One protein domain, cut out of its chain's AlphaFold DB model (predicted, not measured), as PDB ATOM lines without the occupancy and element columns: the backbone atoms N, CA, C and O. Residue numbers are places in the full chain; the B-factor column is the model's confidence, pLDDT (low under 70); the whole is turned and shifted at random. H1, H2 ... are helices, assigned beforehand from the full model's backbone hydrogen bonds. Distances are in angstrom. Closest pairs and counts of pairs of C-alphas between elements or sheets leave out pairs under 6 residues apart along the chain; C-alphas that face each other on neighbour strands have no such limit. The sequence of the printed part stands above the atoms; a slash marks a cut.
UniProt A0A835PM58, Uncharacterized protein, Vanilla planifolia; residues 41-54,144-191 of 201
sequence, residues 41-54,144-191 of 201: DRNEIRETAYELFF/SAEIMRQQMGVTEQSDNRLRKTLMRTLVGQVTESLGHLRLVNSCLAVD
ATOM      1  N   ASP A  41      19.402 -18.711  -7.870       85.56
ATOM      2  CA  ASP A  41      19.720 -17.938  -6.682       85.56
ATOM      3  C   ASP A  41      20.929 -17.029  -6.938       85.56
ATOM      4  O   ASP A  41      21.881 -17.368  -7.649       85.56
ATOM      5  N   ARG A  42      20.970 -15.871  -6.263       82.56
ATOM      6  CA  ARG A  42      22.115 -14.939  -6.344       82.56
ATOM      7  C   ARG A  42      23.455 -15.616  -6.025       82.56
ATOM      8  O   ARG A  42      24.493 -15.158  -6.501       82.56
ATOM      9  N   ASN A  43      23.443 -16.676  -5.214       82.12
ATOM     10  CA  ASN A  43      24.625 -17.484  -4.932       82.12
ATOM     11  C   ASN A  43      25.070 -18.296  -6.157       82.12
ATOM     12  O   ASN A  43      26.248 -18.272  -6.497       82.12
ATOM     13  N   GLU A  44      24.139 -18.945  -6.855       83.62
ATOM     14  CA  GLU A  44      24.419 -19.749  -8.050       83.62
ATOM     15  C   GLU A  44      24.929 -18.879  -9.202       83.62
ATOM     16  O   GLU A  44      25.882 -19.245  -9.892       83.62
ATOM     17  N   ILE A  45      24.365 -17.676  -9.356       87.19
ATOM     18  CA  ILE A  45      24.831 -16.688 -10.338       87.19
ATOM     19  C   ILE A  45      26.272 -16.254 -10.024       87.19
ATOM     20  O   ILE A  45      27.115 -16.209 -10.922       87.19
ATOM     21  N   ARG A  46      26.587 -15.974  -8.753       88.56
ATOM     22  CA  ARG A  46      27.940 -15.581  -8.313       88.56
ATOM     23  C   ARG A  46      28.954 -16.715  -8.474       88.56
ATOM     24  O   ARG A  46      30.074 -16.461  -8.911       88.56
ATOM     25  N   GLU A  47      28.568 -17.950  -8.171       85.94
ATOM     26  CA  GLU A  47      29.405 -19.138  -8.370       85.94
ATOM     27  C   GLU A  47      29.680 -19.384  -9.859       85.94
ATOM     28  O   GLU A  47      30.841 -19.493 -10.257       85.94
ATOM     29  N   THR A  48      28.645 -19.342 -10.701       84.81
ATOM     30  CA  THR A  48      28.763 -19.538 -12.157       84.81
ATOM     31  C   THR A  48      29.611 -18.447 -12.813       84.81
ATOM     32  O   THR A  48      30.493 -18.732 -13.627       84.81
ATOM     33  N   ALA A  49      29.395 -17.184 -12.433       86.88
ATOM     34  CA  ALA A  49      30.191 -16.063 -12.924       86.88
ATOM     35  C   ALA A  49      31.664 -16.182 -12.498       86.88
ATOM     36  O   ALA A  49      32.563 -15.871 -13.285       86.88
ATOM     37  N   TYR A  50      31.927 -16.660 -11.275       85.06
ATOM     38  CA  TYR A  50      33.288 -16.887 -10.791       85.06
ATOM     39  C   TYR A  50      33.978 -18.010 -11.567       85.06
ATOM     40  O   TYR A  50      35.140 -17.859 -11.952       85.06
ATOM     41  N   GLU A  51      33.271 -19.102 -11.862       83.06
ATOM     42  CA  GLU A  51      33.809 -20.188 -12.682       83.06
ATOM     43  C   GLU A  51      34.119 -19.742 -14.109       83.06
ATOM     44  O   GLU A  51      35.197 -20.048 -14.625       83.06
ATOM     45  N   LEU A  52      33.225 -18.981 -14.743       84.19
ATOM     46  CA  LEU A  52      33.449 -18.457 -16.089       84.19
ATOM     47  C   LEU A  52      34.659 -17.513 -16.127       84.19
ATOM     48  O   LEU A  52      35.517 -17.630 -17.008       84.19
ATOM     49  N   PHE A  53      34.779 -16.621 -15.141       81.25
ATOM     50  CA  PHE A  53      35.946 -15.751 -14.985       81.25
ATOM     51  C   PHE A  53      37.237 -16.558 -14.775       81.25
ATOM     52  O   PHE A  53      38.246 -16.325 -15.441       81.25
ATOM     53  N   PHE A  54      37.209 -17.543 -13.878       73.69
ATOM     54  CA  PHE A  54      38.369 -18.376 -13.575       73.69
ATOM     55  C   PHE A  54      38.817 -19.201 -14.789       73.69
ATOM     56  O   PHE A  54      40.013 -19.309 -15.071       73.69
ATOM     57  N   SER A 144      44.373 -12.593  -8.745       79.06
ATOM     58  CA  SER A 144      43.127 -11.993  -9.255       79.06
ATOM     59  C   SER A 144      41.911 -12.896  -9.008       79.06
ATOM     60  O   SER A 144      40.837 -12.407  -8.667       79.06
ATOM     61  N   ALA A 145      42.102 -14.216  -9.081       79.62
ATOM     62  CA  ALA A 145      41.092 -15.209  -8.732       79.62
ATOM     63  C   ALA A 145      40.712 -15.177  -7.240       79.62
ATOM     64  O   ALA A 145      39.536 -15.224  -6.905       79.62
ATOM     65  N   GLU A 146      41.672 -15.058  -6.321       83.75
ATOM     66  CA  GLU A 146      41.375 -14.913  -4.886       83.75
ATOM     67  C   GLU A 146      40.595 -13.640  -4.570       83.75
ATOM     68  O   GLU A 146      39.634 -13.693  -3.801       83.75
ATOM     69  N   ILE A 147      40.963 -12.531  -5.207       86.56
ATOM     70  CA  ILE A 147      40.285 -11.245  -5.032       86.56
ATOM     71  C   ILE A 147      38.842 -11.348  -5.523       86.56
ATOM     72  O   ILE A 147      37.915 -11.006  -4.789       86.56
ATOM     73  N   MET A 148      38.633 -11.888  -6.724       87.31
ATOM     74  CA  MET A 148      37.289 -12.009  -7.284       87.31
ATOM     75  C   MET A 148      36.416 -13.004  -6.530       87.31
ATOM     76  O   MET A 148      35.225 -12.756  -6.362       87.31
ATOM     77  N   ARG A 149      37.000 -14.080  -5.996       86.56
ATOM     78  CA  ARG A 149      36.275 -15.025  -5.143       86.56
ATOM     79  C   ARG A 149      35.719 -14.343  -3.897       86.56
ATOM     80  O   ARG A 149      34.552 -14.526  -3.572       86.56
ATOM     81  N   GLN A 150      36.549 -13.546  -3.221       85.88
ATOM     82  CA  GLN A 150      36.149 -12.812  -2.019       85.88
ATOM     83  C   GLN A 150      35.125 -11.723  -2.337       85.88
ATOM     84  O   GLN A 150      34.122 -11.608  -1.640       85.88
ATOM     85  N   GLN A 151      35.346 -10.962  -3.411       87.44
ATOM     86  CA  GLN A 151      34.438  -9.895  -3.841       87.44
ATOM     87  C   GLN A 151      33.069 -10.431  -4.264       87.44
ATOM     88  O   GLN A 151      32.049  -9.828  -3.951       87.44
ATOM     89  N   MET A 152      33.029 -11.599  -4.907       82.19
ATOM     90  CA  MET A 152      31.789 -12.307  -5.219       82.19
ATOM     91  C   MET A 152      31.386 -13.282  -4.116       82.19
ATOM     92  O   MET A 152      30.574 -14.159  -4.382       82.19
ATOM     93  N   GLY A 153      31.946 -13.168  -2.903       85.62
ATOM     94  CA  GLY A 153      31.702 -13.989  -1.706       85.62
ATOM     95  C   GLY A 153      31.469 -15.485  -1.954       85.62
ATOM     96  O   GLY A 153      30.618 -16.085  -1.302       85.62
ATOM     97  N   VAL A 154      32.155 -16.059  -2.942       84.75
ATOM     98  CA  VAL A 154      32.094 -17.485  -3.262       84.75
ATOM     99  C   VAL A 154      32.984 -18.201  -2.254       84.75
ATOM    100  O   VAL A 154      34.161 -17.868  -2.098       84.75
ATOM    101  N   THR A 155      32.436 -19.162  -1.517       85.44
ATOM    102  CA  THR A 155      33.221 -19.864  -0.498       85.44
ATOM    103  C   THR A 155      34.216 -20.826  -1.141       85.44
ATOM    104  O   THR A 155      33.971 -21.402  -2.199       85.44
ATOM    105  N   GLU A 156      35.350 -21.054  -0.482       82.94
ATOM    106  CA  GLU A 156      36.340 -22.027  -0.956       82.94
ATOM    107  C   GLU A 156      35.785 -23.465  -0.958       82.94
ATOM    108  O   GLU A 156      36.172 -24.289  -1.784       82.94
ATOM    109  N   GLN A 157      34.846 -23.774  -0.060       84.44
ATOM    110  CA  GLN A 157      34.184 -25.075  -0.008       84.44
ATOM    111  C   GLN A 157      33.276 -25.310  -1.224       84.44
ATOM    112  O   GLN A 157      33.348 -26.389  -1.822       84.44
ATOM    113  N   SER A 158      32.437 -24.331  -1.592       80.62
ATOM    114  CA  SER A 158      31.534 -24.465  -2.740       80.62
ATOM    115  C   SER A 158      32.308 -24.502  -4.058       80.62
ATOM    116  O   SER A 158      32.095 -25.425  -4.844       80.62
ATOM    117  N   ASP A 159      33.320 -23.644  -4.221       80.50
ATOM    118  CA  ASP A 159      34.248 -23.670  -5.365       80.50
ATOM    119  C   ASP A 159      34.958 -25.028  -5.508       80.50
ATOM    120  O   ASP A 159      34.999 -25.619  -6.586       80.50
ATOM    121  N   ASN A 160      35.478 -25.589  -4.411       81.81
ATOM    122  CA  ASN A 160      36.158 -26.883  -4.463       81.81
ATOM    123  C   ASN A 160      35.218 -28.037  -4.833       81.81
ATOM    124  O   ASN A 160      35.629 -28.966  -5.536       81.81
ATOM    125  N   ARG A 161      33.971 -28.011  -4.353       79.12
ATOM    126  CA  ARG A 161      32.964 -29.026  -4.689       79.12
ATOM    127  C   ARG A 161      32.530 -28.907  -6.148       79.12
ATOM    128  O   ARG A 161      32.438 -29.935  -6.826       79.12
ATOM    129  N   LEU A 162      32.322 -27.683  -6.627       79.50
ATOM    130  CA  LEU A 162      31.923 -27.400  -8.001       79.50
ATOM    131  C   LEU A 162      33.039 -27.790  -8.973       79.50
ATOM    132  O   LEU A 162      32.822 -28.653  -9.817       79.50
ATOM    133  N   ARG A 163      34.279 -27.345  -8.731       79.62
ATOM    134  CA  ARG A 163      35.460 -27.719  -9.526       79.62
ATOM    135  C   ARG A 163      35.671 -29.233  -9.595       79.62
ATOM    136  O   ARG A 163      35.958 -29.759 -10.667       79.62
ATOM    137  N   LYS A 164      35.527 -29.963  -8.478       79.56
ATOM    138  CA  LYS A 164      35.630 -31.439  -8.463       79.56
ATOM    139  C   LYS A 164      34.534 -32.098  -9.293       79.56
ATOM    140  O   LYS A 164      34.818 -33.039 -10.030       79.56
ATOM    141  N   THR A 165      33.303 -31.615  -9.163       74.81
ATOM    142  CA  THR A 165      32.157 -32.139  -9.911       74.81
ATOM    143  C   THR A 165      32.315 -31.846 -11.394       74.81
ATOM    144  O   THR A 165      32.261 -32.770 -12.191       74.81
ATOM    145  N   LEU A 166      32.629 -30.603 -11.759       74.38
ATOM    146  CA  LEU A 166      32.862 -30.193 -13.136       74.38
ATOM    147  C   LEU A 166      34.014 -30.985 -13.762       74.38
ATOM    148  O   LEU A 166      33.830 -31.545 -14.830       74.38
ATOM    149  N   MET A 167      35.165 -31.135 -13.097       77.75
ATOM    150  CA  MET A 167      36.274 -31.948 -13.624       77.75
ATOM    151  C   MET A 167      35.909 -33.434 -13.774       77.75
ATOM    152  O   MET A 167      36.375 -34.081 -14.707       77.75
ATOM    153  N   ARG A 168      35.060 -33.983 -12.895       73.56
ATOM    154  CA  ARG A 168      34.569 -35.366 -13.005       73.56
ATOM    155  C   ARG A 168      33.549 -35.525 -14.136       73.56
ATOM    156  O   ARG A 168      33.607 -36.508 -14.868       73.56
ATOM    157  N   THR A 169      32.648 -34.561 -14.297       65.31
ATOM    158  CA  THR A 169      31.585 -34.569 -15.308       65.31
ATOM    159  C   THR A 169      32.117 -34.230 -16.693       65.31
ATOM    160  O   THR A 169      31.755 -34.904 -17.643       65.31
ATOM    161  N   LEU A 170      33.024 -33.260 -16.833       58.81
ATOM    162  CA  LEU A 170      33.636 -32.917 -18.121       58.81
ATOM    163  C   LEU A 170      34.456 -34.096 -18.677       58.81
ATOM    164  O   LEU A 170      34.464 -34.319 -19.881       58.81
ATOM    165  N   VAL A 171      35.100 -34.887 -17.809       52.53
ATOM    166  CA  VAL A 171      35.819 -36.117 -18.199       52.53
ATOM    167  C   VAL A 171      34.859 -37.296 -18.439       52.53
ATOM    168  O   VAL A 171      35.149 -38.137 -19.283       52.53
ATOM    169  N   GLY A 172      33.702 -37.345 -17.766       49.16
ATOM    170  CA  GLY A 172      32.679 -38.381 -17.972       49.16
ATOM    171  C   GLY A 172      31.750 -38.146 -19.174       49.16
ATOM    172  O   GLY A 172      31.374 -39.089 -19.855       49.16
ATOM    173  N   GLN A 173      31.397 -36.903 -19.506       46.47
ATOM    174  CA  GLN A 173      30.466 -36.607 -20.606       46.47
ATOM    175  C   GLN A 173      31.088 -36.759 -21.999       46.47
ATOM    176  O   GLN A 173      30.361 -36.969 -22.971       46.47
ATOM    177  N   VAL A 174      32.420 -36.727 -22.105       44.94
ATOM    178  CA  VAL A 174      33.127 -37.016 -23.363       44.94
ATOM    179  C   VAL A 174      32.994 -38.496 -23.759       44.94
ATOM    180  O   VAL A 174      33.054 -38.804 -24.944       44.94
ATOM    181  N   THR A 175      32.740 -39.410 -22.813       43.31
ATOM    182  CA  THR A 175      32.500 -40.836 -23.113       43.31
ATOM    183  C   THR A 175      31.016 -41.213 -23.185       43.31
ATOM    184  O   THR A 175      30.674 -42.197 -23.832       43.31
ATOM    185  N   GLU A 176      30.122 -40.431 -22.573       47.91
ATOM    186  CA  GLU A 176      28.689 -40.764 -22.450       47.91
ATOM    187  C   GLU A 176      27.805 -40.238 -23.599       47.91
ATOM    188  O   GLU A 176      26.703 -40.750 -23.815       47.91
ATOM    189  N   SER A 177      28.271 -39.265 -24.392       45.22
ATOM    190  CA  SER A 177      27.494 -38.733 -25.528       45.22
ATOM    191  C   SER A 177      27.322 -39.733 -26.682       45.22
ATOM    192  O   SER A 177      26.398 -39.589 -27.482       45.22
ATOM    193  N   LEU A 178      28.141 -40.791 -26.738       53.62
ATOM    194  CA  LEU A 178      28.009 -41.875 -27.719       53.62
ATOM    195  C   LEU A 178      27.080 -43.013 -27.240       53.62
ATOM    196  O   LEU A 178      26.567 -43.772 -28.061       53.62
ATOM    197  N   GLY A 179      26.829 -43.132 -25.930       52.25
ATOM    198  CA  GLY A 179      25.986 -44.188 -25.351       52.25
ATOM    199  C   GLY A 179      24.527 -43.773 -25.140       52.25
ATOM    200  O   GLY A 179      23.609 -44.546 -25.423       52.25
ATOM    201  N   HIS A 180      24.288 -42.538 -24.689       49.16
ATOM    202  CA  HIS A 180      22.959 -42.120 -24.229       49.16
ATOM    203  C   HIS A 180      21.951 -41.867 -25.364       49.16
ATOM    204  O   HIS A 180      20.752 -42.082 -25.185       49.16
ATOM    205  N   LEU A 181      22.415 -41.506 -26.568       50.59
ATOM    206  CA  LEU A 181      21.529 -41.301 -27.723       50.59
ATOM    207  C   LEU A 181      20.937 -42.618 -28.268       50.59
ATOM    208  O   LEU A 181      19.918 -42.593 -28.961       50.59
ATOM    209  N   ARG A 182      21.526 -43.777 -27.927       53.00
ATOM    210  CA  ARG A 182      20.926 -45.092 -28.217       53.00
ATOM    211  C   ARG A 182      19.838 -45.468 -27.217       53.00
ATOM    212  O   ARG A 182      18.806 -45.969 -27.640       53.00
ATOM    213  N   LEU A 183      20.027 -45.193 -25.925       51.16
ATOM    214  CA  LEU A 183      19.055 -45.604 -24.907       51.16
ATOM    215  C   LEU A 183      17.751 -44.795 -24.992       51.16
ATOM    216  O   LEU A 183      16.669 -45.366 -24.906       51.16
ATOM    217  N   VAL A 184      17.842 -43.485 -25.248       55.75
ATOM    218  CA  VAL A 184      16.654 -42.619 -25.350       55.75
ATOM    219  C   VAL A 184      15.852 -42.899 -26.633       55.75
ATOM    220  O   VAL A 184      14.625 -42.907 -26.588       55.75
ATOM    221  N   ASN A 185      16.512 -43.235 -27.752       47.75
ATOM    222  CA  ASN A 185      15.813 -43.663 -28.976       47.75
ATOM    223  C   ASN A 185      15.157 -45.047 -28.837       47.75
ATOM    224  O   ASN A 185      14.082 -45.267 -29.387       47.75
ATOM    225  N   SER A 186      15.759 -45.980 -28.089       52.12
ATOM    226  CA  SER A 186      15.142 -47.290 -27.834       52.12
ATOM    227  C   SER A 186      13.943 -47.206 -26.887       52.12
ATOM    228  O   SER A 186      12.982 -47.941 -27.084       52.12
ATOM    229  N   CYS A 187      13.954 -46.304 -25.900       44.00
ATOM    230  CA  CYS A 187      12.795 -46.093 -25.028       44.00
ATOM    231  C   CYS A 187      11.620 -45.424 -25.762       44.00
ATOM    232  O   CYS A 187      10.482 -45.824 -25.547       44.00
ATOM    233  N   LEU A 188      11.883 -44.487 -26.682       49.69
ATOM    234  CA  LEU A 188      10.828 -43.862 -27.495       49.69
ATOM    235  C   LEU A 188      10.187 -44.825 -28.509       49.69
ATOM    236  O   LEU A 188       9.016 -44.664 -28.834       49.69
ATOM    237  N   ALA A 189      10.908 -45.850 -28.973       49.44
ATOM    238  CA  ALA A 189      10.357 -46.848 -29.896       49.44
ATOM    239  C   ALA A 189       9.461 -47.907 -29.217       49.44
ATOM    240  O   ALA A 189       8.686 -48.576 -29.896       49.44
ATOM    241  N   VAL A 190       9.567 -48.088 -27.894       49.25
ATOM    242  CA  VAL A 190       8.800 -49.111 -27.155       49.25
ATOM    243  C   VAL A 190       7.434 -48.591 -26.689       49.25
ATOM    244  O   VAL A 190       6.503 -49.386 -26.551       49.25
ATOM    245  N   ASP A 191       7.273 -47.278 -26.511       44.91
ATOM    246  CA  ASP A 191       6.012 -46.688 -26.036       44.91
ATOM    247  C   ASP A 191       4.923 -46.582 -27.126       44.91
ATOM    248  O   ASP A 191       3.734 -46.597 -26.815       44.91
TER     249      ASP A 191
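This is residues 41 to 54 and 144 to 191 of the 201 residues of an uncharacterized protein of Vanilla planifolia (UniProt A0A835PM58). A long helical arm sticks out from a small helical head: H1, H2 and residues 156 to 163 of H3 make the head, and residues 164 to 191, with the rest of H3 and then H4, make the arm. The arm gives the model its length. The printed part has 62 residues with four named helices, H1 to H4 in chain order, and no named strand; it is all helix. It is extended, with a radius of gyration of the C-alphas of 17.3 A and spans of 53 by 24 by 18 A.

Find C-alpha 42 at (22.115, -14.939, -6.344); from there H1 runs over residues 42 to 54, 18.1 A. Across the cut, H2 takes residues 144 to 151, 10.5 A. H3, the longest helix, begins at C-alpha 156 at (36.340, -22.027, -0.956) and runs 29.5 A to residue 176. H4, residues 180 to 191, measures 17.6 A and ends at C-alpha 191 at (6.012, -46.688, -26.036).

Look first at residues 50 to 54 of H1, which alone touch H2, and only just, with 3 pairs of C-alphas within 8 A; the closest are those of Phe 54 and Ala 145, 6.4 A apart. H1 and H2 run opposite ways at a shallow tilt of 9 degrees. H1 and H3 are close but not clearly touching, their closest C-alphas, those of Glu 47 and Asp 159, 7.3 A apart. Their tilt of 68 degrees is steep, only just short of about perpendicular, and they run the same way. H2 and H3 are only just apart, at 8.2 A. H3 and H4 meet only through their link, and H4 is apart from H1 and H2. Every O i to N i+4 pair is within hydrogen-bond range in H1 and H2, against 15 of 17 in H3 and 5 of 8 in H4.

The two C-alphas farthest apart, those of Ile 147 and Val 190, are 54.0 A apart. Residues 55 to 143 are not printed, and C-alphas 54 and 144 stand 9.1 A apart across this cut. The links H2 to H3 and H3 to H4 are tight. Look in the B-factor column for residues 169 to 191, where pLDDT is under 70; the mean of the printed part is 70.5.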